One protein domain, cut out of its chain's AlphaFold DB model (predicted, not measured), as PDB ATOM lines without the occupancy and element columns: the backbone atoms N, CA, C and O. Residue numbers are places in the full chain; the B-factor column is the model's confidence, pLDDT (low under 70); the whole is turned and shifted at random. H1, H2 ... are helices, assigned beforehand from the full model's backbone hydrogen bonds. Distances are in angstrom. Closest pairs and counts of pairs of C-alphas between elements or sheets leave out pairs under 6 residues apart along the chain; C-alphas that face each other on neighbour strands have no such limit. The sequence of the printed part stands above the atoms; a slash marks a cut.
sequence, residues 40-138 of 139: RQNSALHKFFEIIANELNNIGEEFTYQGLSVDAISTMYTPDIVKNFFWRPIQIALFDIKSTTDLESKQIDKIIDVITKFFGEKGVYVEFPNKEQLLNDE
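This is residues 40 to 138 of the 139 residues of an uncharacterized protein of Candidatus Bathyarchaeota archaeon (UniProt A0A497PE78). Two helices, H1 and H3, run side by side with a gap between them, and a third, H2, slants across both, touching H1 near its start and H3 farther along. A long loop between H1 and H2 reaches away from the helices to its tip at Val 70, and a long stretch after H3 leads back to tiny H4 at the first end of H1. The printed part has 99 residues, with four named helices in the order H1, H2, H3, H4 and no named strand; the class is all helix. It is compact, with a radius of gyration of the C-alphas of 14.1 A and spans of 43 by 31 by 27 A.

H1, residues 40 to 58, touches H2, residues 79 to 95, with its residues 46 to 53 alone, at a steep tilt of 61 degrees, opposite ways; the closest C-alphas, of Phe 49 and Pro 79, are 4.7 A apart. H2 has a kink of 29 degrees near residue 89. It touches H3, residues 105 to 120, at a steep tilt of 62 degrees, opposite ways; the closest C-alphas, of Gln 91 and Ile 111, are 6.7 A apart. H1 and H3 are near each other. H4, residues 133 to 136, only just touches H1, with 3 pairs of C-alphas within 8 A, the closest those of Ala 44 and Leu 134 at 6.7 A; H4 is apart from H2 and H3. Every O i to N i+4 pair is within hydrogen-bond range in H1 and H3, against 10 of 13 in H2; H4 is too short for such a pair.

H1 begins at C-alpha 40 (-49.899, -58.327, 18.431) and is 26.5 A long. H2 measures 21.5 A and H3 22.1 A, while H4 ends at C-alpha 136 (-37.341, -59.693, 16.884).

The C-alphas farthest apart, of Val 70 and Glu 132, are 46.0 A apart. The links H1 to H2 and H3 to H4 are long; within the first, residues 63 to 64 pair antiparallel with residues 74 to 75. The printed part has no cut. Its mean pLDDT is 81.7, with residues 40 to 41, 67 to 72 and 130 to 138 under 70.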
ATOM      1  N   ARG A  40     -50.891 -58.376  19.523       63.16
ATOM      2  CA  ARG A  40     -49.899 -58.327  18.431       63.16
ATOM      3  C   ARG A  40     -50.163 -57.209  17.432       63.16
ATOM      4  O   ARG A  40     -49.235 -56.579  16.957       63.16
ATOM      5  N   GLN A  41     -51.429 -56.934  17.146       64.88
ATOM      6  CA  GLN A  41     -51.794 -55.852  16.237       64.88
ATOM      7  C   GLN A  41     -51.764 -54.473  16.876       64.88
ATOM      8  O   GLN A  41     -51.522 -53.514  16.160       64.88
ATOM      9  N   ASN A  42     -51.948 -54.371  18.194       70.25
ATOM     10  CA  ASN A  42     -51.707 -53.108  18.885       70.25
ATOM     11  C   ASN A  42     -50.204 -52.812  18.914       70.25
ATOM     12  O   ASN A  42     -49.810 -51.707  18.565       70.25
ATOM     13  N   SER A  43     -49.369 -53.813  19.212       78.12
ATOM     14  CA  SER A  43     -47.908 -53.693  19.110       78.12
ATOM     15  C   SER A  43     -47.464 -53.317  17.688       78.12
ATOM     16  O   SER A  43     -46.725 -52.356  17.502       78.12
ATOM     17  N   ALA A  44     -48.027 -53.974  16.667       82.81
ATOM     18  CA  ALA A  44     -47.750 -53.656  15.268       82.81
ATOM     19  C   ALA A  44     -48.134 -52.225  14.876       82.81
ATOM     20  O   ALA A  44     -47.398 -51.577  14.143       82.81
ATOM     21  N   LEU A  45     -49.263 -51.715  15.382       86.00
ATOM     22  CA  LEU A  45     -49.658 -50.323  15.166       86.00
ATOM     23  C   LEU A  45     -48.674 -49.353  15.818       86.00
ATOM     24  O   LEU A  45     -48.281 -48.378  15.190       86.00
ATOM     25  N   HIS A  46     -48.245 -49.629  17.051       87.38
ATOM     26  CA  HIS A  46     -47.234 -48.812  17.716       87.38
ATOM     27  C   HIS A  46     -45.918 -48.793  16.934       87.38
ATOM     28  O   HIS A  46     -45.365 -47.715  16.717       87.38
ATOM     29  N   LYS A  47     -45.478 -49.951  16.428       89.75
ATOM     30  CA  LYS A  47     -44.295 -50.046  15.568       89.75
ATOM     31  C   LYS A  47     -44.475 -49.296  14.249       89.75
ATOM     32  O   LYS A  47     -43.570 -48.606  13.803       89.75
ATOM     33  N   PHE A  48     -45.655 -49.372  13.644       89.88
ATOM     34  CA  PHE A  48     -45.963 -48.620  12.431       89.88
ATOM     35  C   PHE A  48     -45.884 -47.102  12.655       89.88
ATOM     36  O   PHE A  48     -45.327 -46.387  11.828       89.88
ATOM     37  N   PHE A  49     -46.374 -46.602  13.795       92.12
ATOM     38  CA  PHE A  49     -46.245 -45.183  14.147       92.12
ATOM     39  C   PHE A  49     -44.790 -44.759  14.346       92.12
ATOM     40  O   PHE A  49     -44.423 -43.651  13.967       92.12
ATOM     41  N   GLU A  50     -43.970 -45.640  14.917       91.88
ATOM     42  CA  GLU A  50     -42.530 -45.431  15.060       91.88
ATOM     43  C   GLU A  50     -41.828 -45.353  13.701       91.88
ATOM     44  O   GLU A  50     -41.077 -44.411  13.466       91.88
ATOM     45  N   ILE A  51     -42.126 -46.279  12.783       90.44
ATOM     46  CA  ILE A  51     -41.572 -46.275  11.421       90.44
ATOM     47  C   ILE A  51     -41.900 -44.953  10.721       90.44
ATOM     48  O   ILE A  51     -40.993 -44.284  10.243       90.44
ATOM     49  N   ILE A  52     -43.167 -44.527  10.725       90.44
ATOM     50  CA  ILE A  52     -43.572 -43.257  10.099       90.44
ATOM     51  C   ILE A  52     -42.825 -42.071  10.719       90.44
ATOM     52  O   ILE A  52     -42.332 -41.212   9.994       90.44
ATOM     53  N   ALA A  53     -42.747 -42.008  12.051       91.62
ATOM     54  CA  ALA A  53     -42.064 -40.913  12.733       91.62
ATOM     55  C   ALA A  53     -40.579 -40.851  12.348       91.62
ATOM     56  O   ALA A  53     -40.067 -39.774  12.050       91.62
ATOM     57  N   ASN A  54     -39.907 -42.003  12.304       91.00
ATOM     58  CA  ASN A  54     -38.501 -42.094  11.930       91.00
ATOM     59  C   ASN A  54     -38.272 -41.704  10.469       91.00
ATOM     60  O   ASN A  54     -37.381 -40.906  10.204       91.00
ATOM     61  N   GLU A  55     -39.091 -42.196   9.538       89.69
ATOM     62  CA  GLU A  55     -38.974 -41.842   8.119       89.69
ATOM     63  C   GLU A  55     -39.151 -40.336   7.892       89.69
ATOM     64  O   GLU A  55     -38.362 -39.726   7.173       89.69
ATOM     65  N   LEU A  56     -40.123 -39.708   8.563       88.50
ATOM     66  CA  LEU A  56     -40.327 -38.259   8.477       88.50
ATOM     67  C   LEU A  56     -39.143 -37.472   9.043       88.50
ATOM     68  O   LEU A  56     -38.656 -36.540   8.407       88.50
ATOM     69  N   ASN A  57     -38.626 -37.880  10.200       90.75
ATOM     70  CA  ASN A  57     -37.449 -37.239  10.780       90.75
ATOM     71  C   ASN A  57     -36.202 -37.427   9.896       90.75
ATOM     72  O   ASN A  57     -35.395 -36.507   9.771       90.75
ATOM     73  N   ASN A  58     -36.049 -38.589   9.252       89.50
ATOM     74  CA  ASN A  58     -34.912 -38.898   8.380       89.50
ATOM     75  C   ASN A  58     -34.865 -38.012   7.132       89.50
ATOM     76  O   ASN A  58     -33.778 -37.672   6.669       89.50
ATOM     77  N   ILE A  59     -36.025 -37.613   6.600       88.56
ATOM     78  CA  ILE A  59     -36.098 -36.668   5.477       88.56
ATOM     79  C   ILE A  59     -36.030 -35.197   5.917       88.56
ATOM     80  O   ILE A  59     -36.099 -34.306   5.074       88.56
ATOM     81  N   GLY A  60     -35.862 -34.933   7.218       86.31
ATOM     82  CA  GLY A  60     -35.759 -33.584   7.776       86.31
ATOM     83  C   GLY A  60     -37.096 -32.854   7.910       86.31
ATOM     84  O   GLY A  60     -37.102 -31.632   8.034       86.31
ATOM     85  N   GLU A  61     -38.221 -33.573   7.878       86.62
ATOM     86  CA  GLU A  61     -39.535 -32.982   8.124       86.62
ATOM     87  C   GLU A  61     -39.746 -32.752   9.622       86.62
ATOM     88  O   GLU A  61     -39.501 -33.631  10.451       86.62
ATOM     89  N   GLU A  62     -40.287 -31.586   9.973       87.62
ATOM     90  CA  GLU A  62     -40.658 -31.250  11.346       87.62
ATOM     91  C   GLU A  62     -42.173 -31.115  11.483       87.62
ATOM     92  O   GLU A  62     -42.877 -30.574  10.625       87.62
ATOM     93  N   PHE A  63     -42.703 -31.595  12.603       86.62
ATOM     94  CA  PHE A  63     -44.096 -31.394  12.947       86.62
ATOM     95  C   PHE A  63     -44.292 -29.986  13.502       86.62
ATOM     96  O   PHE A  63     -43.719 -29.630  14.529       86.62
ATOM     97  N   THR A  64     -45.149 -29.201  12.855       85.38
ATOM     98  CA  THR A  64     -45.493 -27.849  13.304       85.38
ATOM     99  C   THR A  64     -46.885 -27.825  13.923       85.38
ATOM    100  O   THR A  64     -47.869 -28.186  13.275       85.38
ATOM    101  N   TYR A  65     -46.991 -27.342  15.162       79.88
ATOM    102  CA  TYR A  65     -48.284 -27.137  15.813       79.88
ATOM    103  C   TYR A  65     -49.005 -25.936  15.194       79.88
ATOM    104  O   TYR A  65     -48.627 -24.782  15.398       79.88
ATOM    105  N   GLN A  66     -50.075 -26.200  14.445       71.25
ATOM    106  CA  GLN A  66     -50.918 -25.150  13.876       71.25
ATOM    107  C   GLN A  66     -51.941 -24.660  14.913       71.25
ATOM    108  O   GLN A  66     -52.609 -25.465  15.558       71.25
ATOM    109  N   GLY A  67     -52.077 -23.337  15.065       64.50
ATOM    110  CA  GLY A  67     -53.071 -22.712  15.953       64.50
ATOM    111  C   GLY A  67     -52.536 -22.163  17.283       64.50
ATOM    112  O   GLY A  67     -53.324 -21.657  18.080       64.50
ATOM    113  N   LEU A  68     -51.222 -22.211  17.523       65.81
ATOM    114  CA  LEU A  68     -50.595 -21.456  18.610       65.81
ATOM    115  C   LEU A  68     -50.445 -19.995  18.175       65.81
ATOM    116  O   LEU A  68     -49.801 -19.684  17.181       65.81
ATOM    117  N   SER A  69     -51.085 -19.091  18.909       62.16
ATOM    118  CA  SER A  69     -51.304 -17.695  18.526       62.16
ATOM    119  C   SER A  69     -50.079 -16.778  18.619       62.16
ATOM    120  O   SER A  69     -50.255 -15.568  18.517       62.16
ATOM    121  N   VAL A  70     -48.865 -17.299  18.838       57.41
ATOM    122  CA  VAL A  70     -47.692 -16.429  19.039       57.41
ATOM    123  C   VAL A  70     -46.463 -16.853  18.247       57.41
ATOM    124  O   VAL A  70     -45.855 -15.972  17.672       57.41
ATOM    125  N   ASP A  71     -46.154 -18.138  18.088       63.41
ATOM    126  CA  ASP A  71     -45.108 -18.600  17.168       63.41
ATOM    127  C   ASP A  71     -45.380 -20.062  16.799       63.41
ATOM    128  O   ASP A  71     -45.879 -20.843  17.618       63.41
ATOM    129  N   ALA A  72     -45.081 -20.440  15.556       67.75
ATOM    130  CA  ALA A  72     -45.166 -21.825  15.121       67.75
ATOM    131  C   ALA A  72     -44.083 -22.636  15.849       67.75
ATOM    132  O   ALA A  72     -42.901 -22.520  15.542       67.75
ATOM    133  N   ILE A  73     -44.484 -23.440  16.835       79.50
ATOM    134  CA  ILE A  73     -43.569 -24.367  17.504       79.50
ATOM    135  C   ILE A  73     -43.429 -25.598  16.611       79.50
ATOM    136  O   ILE A  73     -44.422 -26.291  16.355       79.50
ATOM    137  N   SER A  74     -42.207 -25.862  16.152       84.31
ATOM    138  CA  SER A  74     -41.850 -27.099  15.464       84.31
ATOM    139  C   SER A  74     -41.198 -28.097  16.422       84.31
ATOM    140  O   SER A  74     -40.623 -27.743  17.455       84.31
ATOM    141  N   THR A  75     -41.358 -29.381  16.126       88.88
ATOM    142  CA  THR A  75     -40.740 -30.477  16.868       88.88
ATOM    143  C   THR A  75     -40.531 -31.679  15.955       88.88
ATOM    144  O   THR A  75     -41.167 -31.797  14.909       88.88
ATOM    145  N   MET A  76     -39.667 -32.600  16.363       91.50
ATOM    146  CA  MET A  76     -39.510 -33.889  15.694       91.50
ATOM    147  C   MET A  76     -40.799 -34.717  15.766       91.50
ATOM    148  O   MET A  76     -41.546 -34.671  16.750       91.50
ATOM    149  N   TYR A  77     -41.048 -35.530  14.744       91.44
ATOM    150  CA  TYR A  77     -42.137 -36.493  14.774       91.44
ATOM    151  C   TYR A  77     -41.888 -37.543  15.852       91.44
ATOM    152  O   TYR A  77     -40.805 -38.117  15.967       91.44
ATOM    153  N   THR A  78     -42.931 -37.823  16.627       93.50
ATOM    154  CA  THR A  78     -42.965 -38.907  17.610       93.50
ATOM    155  C   THR A  78     -44.096 -39.878  17.265       93.50
ATOM    156  O   THR A  78     -45.065 -39.479  16.604       93.50
ATOM    157  N   PRO A  79     -44.043 -41.138  17.736       92.00
ATOM    158  CA  PRO A  79     -45.135 -42.089  17.533       92.00
ATOM    159  C   PRO A  79     -46.491 -41.556  18.027       92.00
ATOM    160  O   PRO A  79     -47.528 -41.815  17.416       92.00
ATOM    161  N   ASP A  80     -46.496 -40.763  19.103       93.19
ATOM    162  CA  ASP A  80     -47.703 -40.117  19.623       93.19
ATOM    163  C   ASP A  80     -48.239 -39.024  18.698       93.19
ATOM    164  O   ASP A  80     -49.458 -38.916  18.535       93.19
ATOM    165  N   ILE A  81     -47.369 -38.240  18.056       92.62
ATOM    166  CA  ILE A  81     -47.794 -37.267  17.043       92.62
ATOM    167  C   ILE A  81     -48.450 -38.003  15.873       92.62
ATOM    168  O   ILE A  81     -49.579 -37.678  15.501       92.62
ATOM    169  N   VAL A  82     -47.808 -39.055  15.353       92.19
ATOM    170  CA  VAL A  82     -48.362 -39.871  14.258       92.19
ATOM    171  C   VAL A  82     -49.729 -40.444  14.646       92.19
ATOM    172  O   VAL A  82     -50.715 -40.307  13.916       92.19
ATOM    173  N   LYS A  83     -49.838 -41.019  15.845       92.44
ATOM    174  CA  LYS A  83     -51.088 -41.593  16.347       92.44
ATOM    175  C   LYS A  83     -52.208 -40.557  16.480       92.44
ATOM    176  O   LYS A  83     -53.349 -40.829  16.104       92.44
ATOM    177  N   ASN A  84     -51.922 -39.396  17.065       92.06
ATOM    178  CA  ASN A  84     -52.956 -38.431  17.439       92.06
ATOM    179  C   ASN A  84     -53.338 -37.478  16.298       92.06
ATOM    180  O   ASN A  84     -54.503 -37.091  16.233       92.06
ATOM    181  N   PHE A  85     -52.404 -37.134  15.408       90.56
ATOM    182  CA  PHE A  85     -52.618 -36.151  14.338       90.56
ATOM    183  C   PHE A  85     -52.810 -36.767  12.950       90.56
ATOM    184  O   PHE A  85     -53.380 -36.109  12.084       90.56
ATOM    185  N   PHE A  86     -52.405 -38.022  12.735       89.62
ATOM    186  CA  PHE A  86     -52.583 -38.704  11.448       89.62
ATOM    187  C   PHE A  86     -53.566 -39.860  11.586       89.62
ATOM    188  O   PHE A  86     -54.634 -39.852  10.978       89.62
ATOM    189  N   TRP A  87     -53.258 -40.828  12.450       92.50
ATOM    190  CA  TRP A  87     -54.060 -42.043  12.565       92.50
ATOM    191  C   TRP A  87     -55.470 -41.781  13.110       92.50
ATOM    192  O   TRP A  87     -56.460 -42.141  12.475       92.50
ATOM    193  N   ARG A  88     -55.586 -41.162  14.293       92.56
ATOM    194  CA  ARG A  88     -56.879 -40.976  14.972       92.56
ATOM    195  C   ARG A  88     -57.884 -40.159  14.141       92.56
ATOM    196  O   ARG A  88     -59.039 -40.578  14.094       92.56
ATOM    197  N   PRO A  89     -57.505 -39.058  13.464       93.31
ATOM    198  CA  PRO A  89     -58.427 -38.340  12.587       93.31
ATOM    199  C   PRO A  89     -58.958 -39.206  11.439       93.31
ATOM    200  O   PRO A  89     -60.163 -39.213  11.203       93.31
ATOM    201  N   ILE A  90     -58.098 -39.996  10.781       92.94
ATOM    202  CA  ILE A  90     -58.508 -40.903   9.693       92.94
ATOM    203  C   ILE A  90     -59.424 -42.011  10.229       92.94
ATOM    204  O   ILE A  90     -60.448 -42.322   9.628       92.94
ATOM    205  N   GLN A  91     -59.086 -42.573  11.390       92.81
ATOM    206  CA  GLN A  91     -59.882 -43.597  12.064       92.81
ATOM    207  C   GLN A  91     -61.315 -43.120  12.348       92.81
ATOM    208  O   GLN A  91     -62.274 -43.837  12.064       92.81
ATOM    209  N   ILE A  92     -61.454 -41.905  12.885       93.56
ATOM    210  CA  ILE A  92     -62.757 -41.293  13.166       93.56
ATOM    211  C   ILE A  92     -63.486 -40.982  11.853       93.56
ATOM    212  O   ILE A  92     -64.662 -41.299  11.729       93.56
ATOM    213  N   ALA A  93     -62.795 -40.431  10.854       94.12
ATOM    214  CA  ALA A  93     -63.408 -40.074   9.576       94.12
ATOM    215  C   ALA A  93     -63.953 -41.288   8.801       94.12
ATOM    216  O   ALA A  93     -65.004 -41.189   8.173       94.12
ATOM    217  N   LEU A  94     -63.252 -42.427   8.832       91.62
ATOM    218  CA  LEU A  94     -63.653 -43.626   8.090       91.62
ATOM    219  C   LEU A  94     -64.662 -44.501   8.839       91.62
ATOM    220  O   LEU A  94     -65.473 -45.166   8.192       91.62
ATOM    221  N   PHE A  95     -64.588 -44.556  10.172       91.44
ATOM    222  CA  PHE A  95     -65.313 -45.565  10.953       91.44
ATOM    223  C   PHE A  95     -66.040 -45.033  12.190       91.44
ATOM    224  O   PHE A  95     -66.710 -45.821  12.846       91.44
ATOM    225  N   ASP A  96     -65.912 -43.747  12.530       92.62
ATOM    226  CA  ASP A  96     -66.443 -43.145  13.766       92.62
ATOM    227  C   ASP A  96     -65.997 -43.876  15.054       92.62
ATOM    228  O   ASP A  96     -66.676 -43.916  16.078       92.62
ATOM    229  N   ILE A  97     -64.804 -44.477  15.012       87.56
ATOM    230  CA  ILE A  97     -64.203 -45.192  16.141       87.56
ATOM    231  C   ILE A  97     -63.098 -44.325  16.737       87.56
ATOM    232  O   ILE A  97     -62.247 -43.801  16.018       87.56
ATOM    233  N   LYS A  98     -63.048 -44.208  18.070       83.62
ATOM    234  CA  LYS A  98     -62.031 -43.400  18.778       83.62
ATOM    235  C   LYS A  98     -60.853 -44.211  19.313       83.62
ATOM    236  O   LYS A  98     -59.727 -43.707  19.329       83.62
ATOM    237  N   SER A  99     -61.083 -45.453  19.736       80.62
ATOM    238  CA  SER A  99     -60.032 -46.315  20.277       80.62
ATOM    239  C   SER A  99     -59.495 -47.276  19.223       80.62
ATOM    240  O   SER A  99     -60.255 -47.948  18.536       80.62
ATOM    241  N   THR A 100     -58.171 -47.404  19.141       77.56
ATOM    242  CA  THR A 100     -57.521 -48.402  18.276       77.56
ATOM    243  C   THR A 100     -57.835 -49.836  18.706       77.56
ATOM    244  O   THR A 100     -57.713 -50.752  17.900       77.56
ATOM    245  N   THR A 101     -58.257 -50.041  19.960       77.44
ATOM    246  CA  THR A 101     -58.668 -51.353  20.489       77.44
ATOM    247  C   THR A 101     -59.957 -51.876  19.877       77.44
ATOM    248  O   THR A 101     -60.198 -53.079  19.933       77.44
ATOM    249  N   ASP A 102     -60.765 -50.980  19.312       79.19
ATOM    250  CA  ASP A 102     -62.113 -51.287  18.839       79.19
ATOM    251  C   ASP A 102     -62.138 -51.491  17.315       79.19
ATOM    252  O   ASP A 102     -63.190 -51.756  16.740       79.19
ATOM    253  N   LEU A 103     -60.981 -51.378  16.651       80.94
ATOM    254  CA  LEU A 103     -60.847 -51.557  15.211       80.94
ATOM    255  C   LEU A 103     -60.713 -53.027  14.804       80.94
ATOM    256  O   LEU A 103     -59.913 -53.796  15.347       80.94
ATOM    257  N   GLU A 104     -61.417 -53.387  13.737       80.12
ATOM    258  CA  GLU A 104     -61.274 -54.665  13.055       80.12
ATOM    259  C   GLU A 104     -60.072 -54.692  12.100       80.12
ATOM    260  O   GLU A 104     -59.572 -53.663  11.644       80.12
ATOM    261  N   SER A 105     -59.638 -55.898  11.711       76.06
ATOM    262  CA  SER A 105     -58.469 -56.070  10.839       76.06
ATOM    263  C   SER A 105     -58.582 -55.296   9.539       76.06
ATOM    264  O   SER A 105     -57.699 -54.519   9.203       76.06
ATOM    265  N   LYS A 106     -59.720 -55.474   8.870       81.38
ATOM    266  CA  LYS A 106     -59.999 -54.875   7.569       81.38
ATOM    267  C   LYS A 106     -60.093 -53.353   7.652       81.38
ATOM    268  O   LYS A 106     -59.858 -52.675   6.660       81.38
ATOM    269  N   GLN A 107     -60.480 -52.815   8.809       85.31
ATOM    270  CA  GLN A 107     -60.530 -51.373   9.035       85.31
ATOM    271  C   GLN A 107     -59.118 -50.807   9.189       85.31
ATOM    272  O   GLN A 107     -58.823 -49.756   8.634       85.31
ATOM    273  N   ILE A 108     -58.235 -51.531   9.879       85.50
ATOM    274  CA  ILE A 108     -56.824 -51.154  10.009       85.50
ATOM    275  C   ILE A 108     -56.130 -51.165   8.650       85.50
ATOM    276  O   ILE A 108     -55.473 -50.182   8.324       85.50
ATOM    277  N   ASP A 109     -56.343 -52.205   7.845       86.06
ATOM    278  CA  ASP A 109     -55.760 -52.302   6.501       86.06
ATOM    279  C   ASP A 109     -56.177 -51.091   5.639       86.06
ATOM    280  O   ASP A 109     -55.334 -50.425   5.048       86.06
ATOM    281  N   LYS A 110     -57.456 -50.692   5.697       89.62
ATOM    282  CA  LYS A 110     -57.955 -49.487   5.011       89.62
ATOM    283  C   LYS A 110     -57.313 -48.181   5.493       89.62
ATOM    284  O   LYS A 110     -57.115 -47.279   4.686       89.62
ATOM    285  N   ILE A 111     -57.036 -48.036   6.791       91.06
ATOM    286  CA  ILE A 111     -56.366 -46.828   7.317       91.06
ATOM    287  C   ILE A 111     -54.913 -46.798   6.845       91.06
ATOM    288  O   ILE A 111     -54.430 -45.739   6.448       91.06
ATOM    289  N   ILE A 112     -54.234 -47.949   6.859       89.38
ATOM    290  CA  ILE A 112     -52.864 -48.088   6.356       89.38
ATOM    291  C   ILE A 112     -52.810 -47.679   4.885       89.38
ATOM    292  O   ILE A 112     -51.989 -46.836   4.549       89.38
ATOM    293  N   ASP A 113     -53.729 -48.158   4.043       89.75
ATOM    294  CA  ASP A 113     -53.777 -47.787   2.622       89.75
ATOM    295  C   ASP A 113     -53.867 -46.264   2.417       89.75
ATOM    296  O   ASP A 113     -53.178 -45.699   1.567       89.75
ATOM    297  N   VAL A 114     -54.691 -45.574   3.218       91.81
ATOM    298  CA  VAL A 114     -54.826 -44.108   3.160       91.81
ATOM    299  C   VAL A 114     -53.526 -43.416   3.573       91.81
ATOM    300  O   VAL A 114     -53.089 -42.482   2.901       91.81
ATOM    301  N   ILE A 115     -52.902 -43.876   4.657       89.69
ATOM    302  CA  ILE A 115     -51.655 -43.309   5.181       89.69
ATOM    303  C   ILE A 115     -50.496 -43.539   4.206       89.69
ATOM    304  O   ILE A 115     -49.792 -42.592   3.859       89.69
ATOM    305  N   THR A 116     -50.317 -44.769   3.726       88.06
ATOM    306  CA  THR A 116     -49.258 -45.130   2.780       88.06
ATOM    307  C   THR A 116     -49.428 -44.392   1.459       88.06
ATOM    308  O   THR A 116     -48.442 -43.910   0.913       88.06
ATOM    309  N   LYS A 117     -50.662 -44.212   0.970       88.75
ATOM    310  CA  LYS A 117     -50.908 -43.385  -0.215       88.75
ATOM    311  C   LYS A 117     -50.513 -41.923   0.019       88.75
ATOM    312  O   LYS A 117     -49.803 -41.353  -0.803       88.75
ATOM    313  N   PHE A 118     -50.934 -41.333   1.139       87.62
ATOM    314  CA  PHE A 118     -50.621 -39.940   1.473       87.62
ATOM    315  C   PHE A 118     -49.112 -39.685   1.583       87.62
ATOM    316  O   PHE A 118     -48.612 -38.689   1.065       87.62
ATOM    317  N   PHE A 119     -48.378 -40.582   2.242       84.00
ATOM    318  CA  PHE A 119     -46.926 -40.464   2.368       84.00
ATOM    319  C   PHE A 119     -46.197 -40.811   1.066       84.00
ATOM    320  O   PHE A 119     -45.245 -40.118   0.710       84.00
ATOM    321  N   GLY A 120     -46.690 -41.787   0.300       84.62
ATOM    322  CA  GLY A 120     -46.141 -42.145  -1.007       84.62
ATOM    323  C   GLY A 120     -46.211 -40.994  -2.013       84.62
ATOM    324  O   GLY A 120     -45.245 -40.745  -2.728       84.62
ATOM    325  N   GLU A 121     -47.300 -40.218  -2.008       82.25
ATOM    326  CA  GLU A 121     -47.425 -38.984  -2.805       82.25
ATOM    327  C   GLU A 121     -46.399 -37.906  -2.407       82.25
ATOM    328  O   GLU A 121     -46.059 -37.045  -3.216       82.25
ATOM    329  N   LYS A 122     -45.867 -37.974  -1.181       75.62
ATOM    330  CA  LYS A 122     -44.822 -37.084  -0.652       75.62
ATOM    331  C   LYS A 122     -43.410 -37.673  -0.739       75.62
ATOM    332  O   LYS A 122     -42.475 -37.076  -0.217       75.62
ATOM    333  N   GLY A 123     -43.245 -38.829  -1.386       78.75
ATOM    334  CA  GLY A 123     -41.952 -39.503  -1.527       78.75
ATOM    335  C   GLY A 123     -41.489 -40.272  -0.286       78.75
ATOM    336  O   GLY A 123     -40.350 -40.730  -0.256       78.75
ATOM    337  N   VAL A 124     -42.355 -40.446   0.718       81.38
ATOM    338  CA  VAL A 124     -42.074 -41.232   1.925       81.38
ATOM    339  C   VAL A 124     -42.702 -42.612   1.779       81.38
ATOM    340  O   VAL A 124     -43.924 -42.751   1.689       81.38
ATOM    341  N   TYR A 125     -41.868 -43.647   1.760       80.06
ATOM    342  CA  TYR A 125     -42.333 -45.025   1.657       80.06
ATOM    343  C   TYR A 125     -42.461 -45.648   3.046       80.06
ATOM    344  O   TYR A 125     -41.472 -45.833   3.748       80.06
ATOM    345  N   VAL A 126     -43.692 -45.969   3.445       80.62
ATOM    346  CA  VAL A 126     -44.000 -46.555   4.757       80.62
ATOM    347  C   VAL A 126     -44.745 -47.870   4.588       80.62
ATOM    348  O   VAL A 126     -45.881 -47.906   4.106       80.62
ATOM    349  N   GLU A 127     -44.099 -48.951   5.018       79.19
ATOM    350  CA  GLU A 127     -44.673 -50.295   5.048       79.19
ATOM    351  C   GLU A 127     -45.125 -50.676   6.454       79.19
ATOM    352  O   GLU A 127     -44.499 -50.338   7.463       79.19
ATOM    353  N   PHE A 128     -46.230 -51.416   6.521       79.44
ATOM    354  CA  PHE A 128     -46.687 -51.984   7.777       79.44
ATOM    355  C   PHE A 128     -45.764 -53.135   8.206       79.44
ATOM    356  O   PHE A 128     -45.463 -54.001   7.381       79.44
ATOM    357  N   PRO A 129     -45.337 -53.195   9.481       74.69
ATOM    358  CA  PRO A 129     -44.375 -54.191   9.920       74.69
ATOM    359  C   PRO A 129     -44.938 -55.611   9.800       74.69
ATOM    360  O   PRO A 129     -46.025 -55.931  10.299       74.69
ATOM    361  N   ASN A 130     -44.165 -56.487   9.161       67.25
ATOM    362  CA  ASN A 130     -44.508 -57.894   9.008       67.25
ATOM    363  C   ASN A 130     -44.394 -58.635  10.348       67.25
ATOM    364  O   ASN A 130     -43.656 -58.239  11.251       67.25
ATOM    365  N   LYS A 131     -45.100 -59.768  10.477       56.03
ATOM    366  CA  LYS A 131     -45.109 -60.587  11.709       56.03
ATOM    367  C   LYS A 131     -43.709 -60.962  12.213       56.03
ATOM    368  O   LYS A 131     -43.548 -61.118  13.416       56.03
ATOM    369  N   GLU A 132     -42.733 -61.108  11.320       52.66
ATOM    370  CA  GLU A 132     -41.341 -61.428  11.663       52.66
ATOM    371  C   GLU A 132     -40.608 -60.252  12.322       52.66
ATOM    372  O   GLU A 132     -39.874 -60.460  13.282       52.66
ATOM    373  N   GLN A 133     -40.873 -59.012  11.898       54.31
ATOM    374  CA  GLN A 133     -40.274 -57.815  12.507       54.31
ATOM    375  C   GLN A 133     -40.756 -57.613  13.949       54.31
ATOM    376  O   GLN A 133     -39.997 -57.169  14.800       54.31
ATOM    377  N   LEU A 134     -41.995 -58.013  14.247       56.25
ATOM    378  CA  LEU A 134     -42.579 -57.920  15.589       56.25
ATOM    379  C   LEU A 134     -42.042 -58.976  16.569       56.25
ATOM    380  O   LEU A 134     -42.192 -58.803  17.771       56.25
ATOM    381  N   LEU A 135     -41.468 -60.077  16.071       50.28
ATOM    382  CA  LEU A 135     -40.902 -61.149  16.902       50.28
ATOM    383  C   LEU A 135     -39.461 -60.854  17.336       50.28
ATOM    384  O   LEU A 135     -39.029 -61.362  18.366       50.28
ATOM    385  N   ASN A 136     -38.727 -60.043  16.570       50.28
ATOM    386  CA  ASN A 136     -37.341 -59.693  16.884       50.28
ATOM    387  C   ASN A 136     -37.223 -58.618  17.978       50.28
ATOM    388  O   ASN A 136     -36.215 -58.605  18.673       50.28
ATOM    389  N   ASP A 137     -38.251 -57.785  18.174       45.75
ATOM    390  CA  ASP A 137     -38.297 -56.765  19.239       45.75
ATOM    391  C   ASP A 137     -38.733 -57.339  20.614       45.75
ATOM    392  O   ASP A 137     -38.685 -56.632  21.620       45.75
ATOM    393  N   GLU A 138     -39.172 -58.607  20.685       42.06
ATOM    394  CA  GLU A 138     -39.593 -59.284  21.931       42.06
ATOM    395  C   GLU A 138     -38.493 -60.175  22.568       42.06
ATOM    396  O   GLU A 138     -38.783 -60.857  23.556       42.06
TER     397      GLU A 138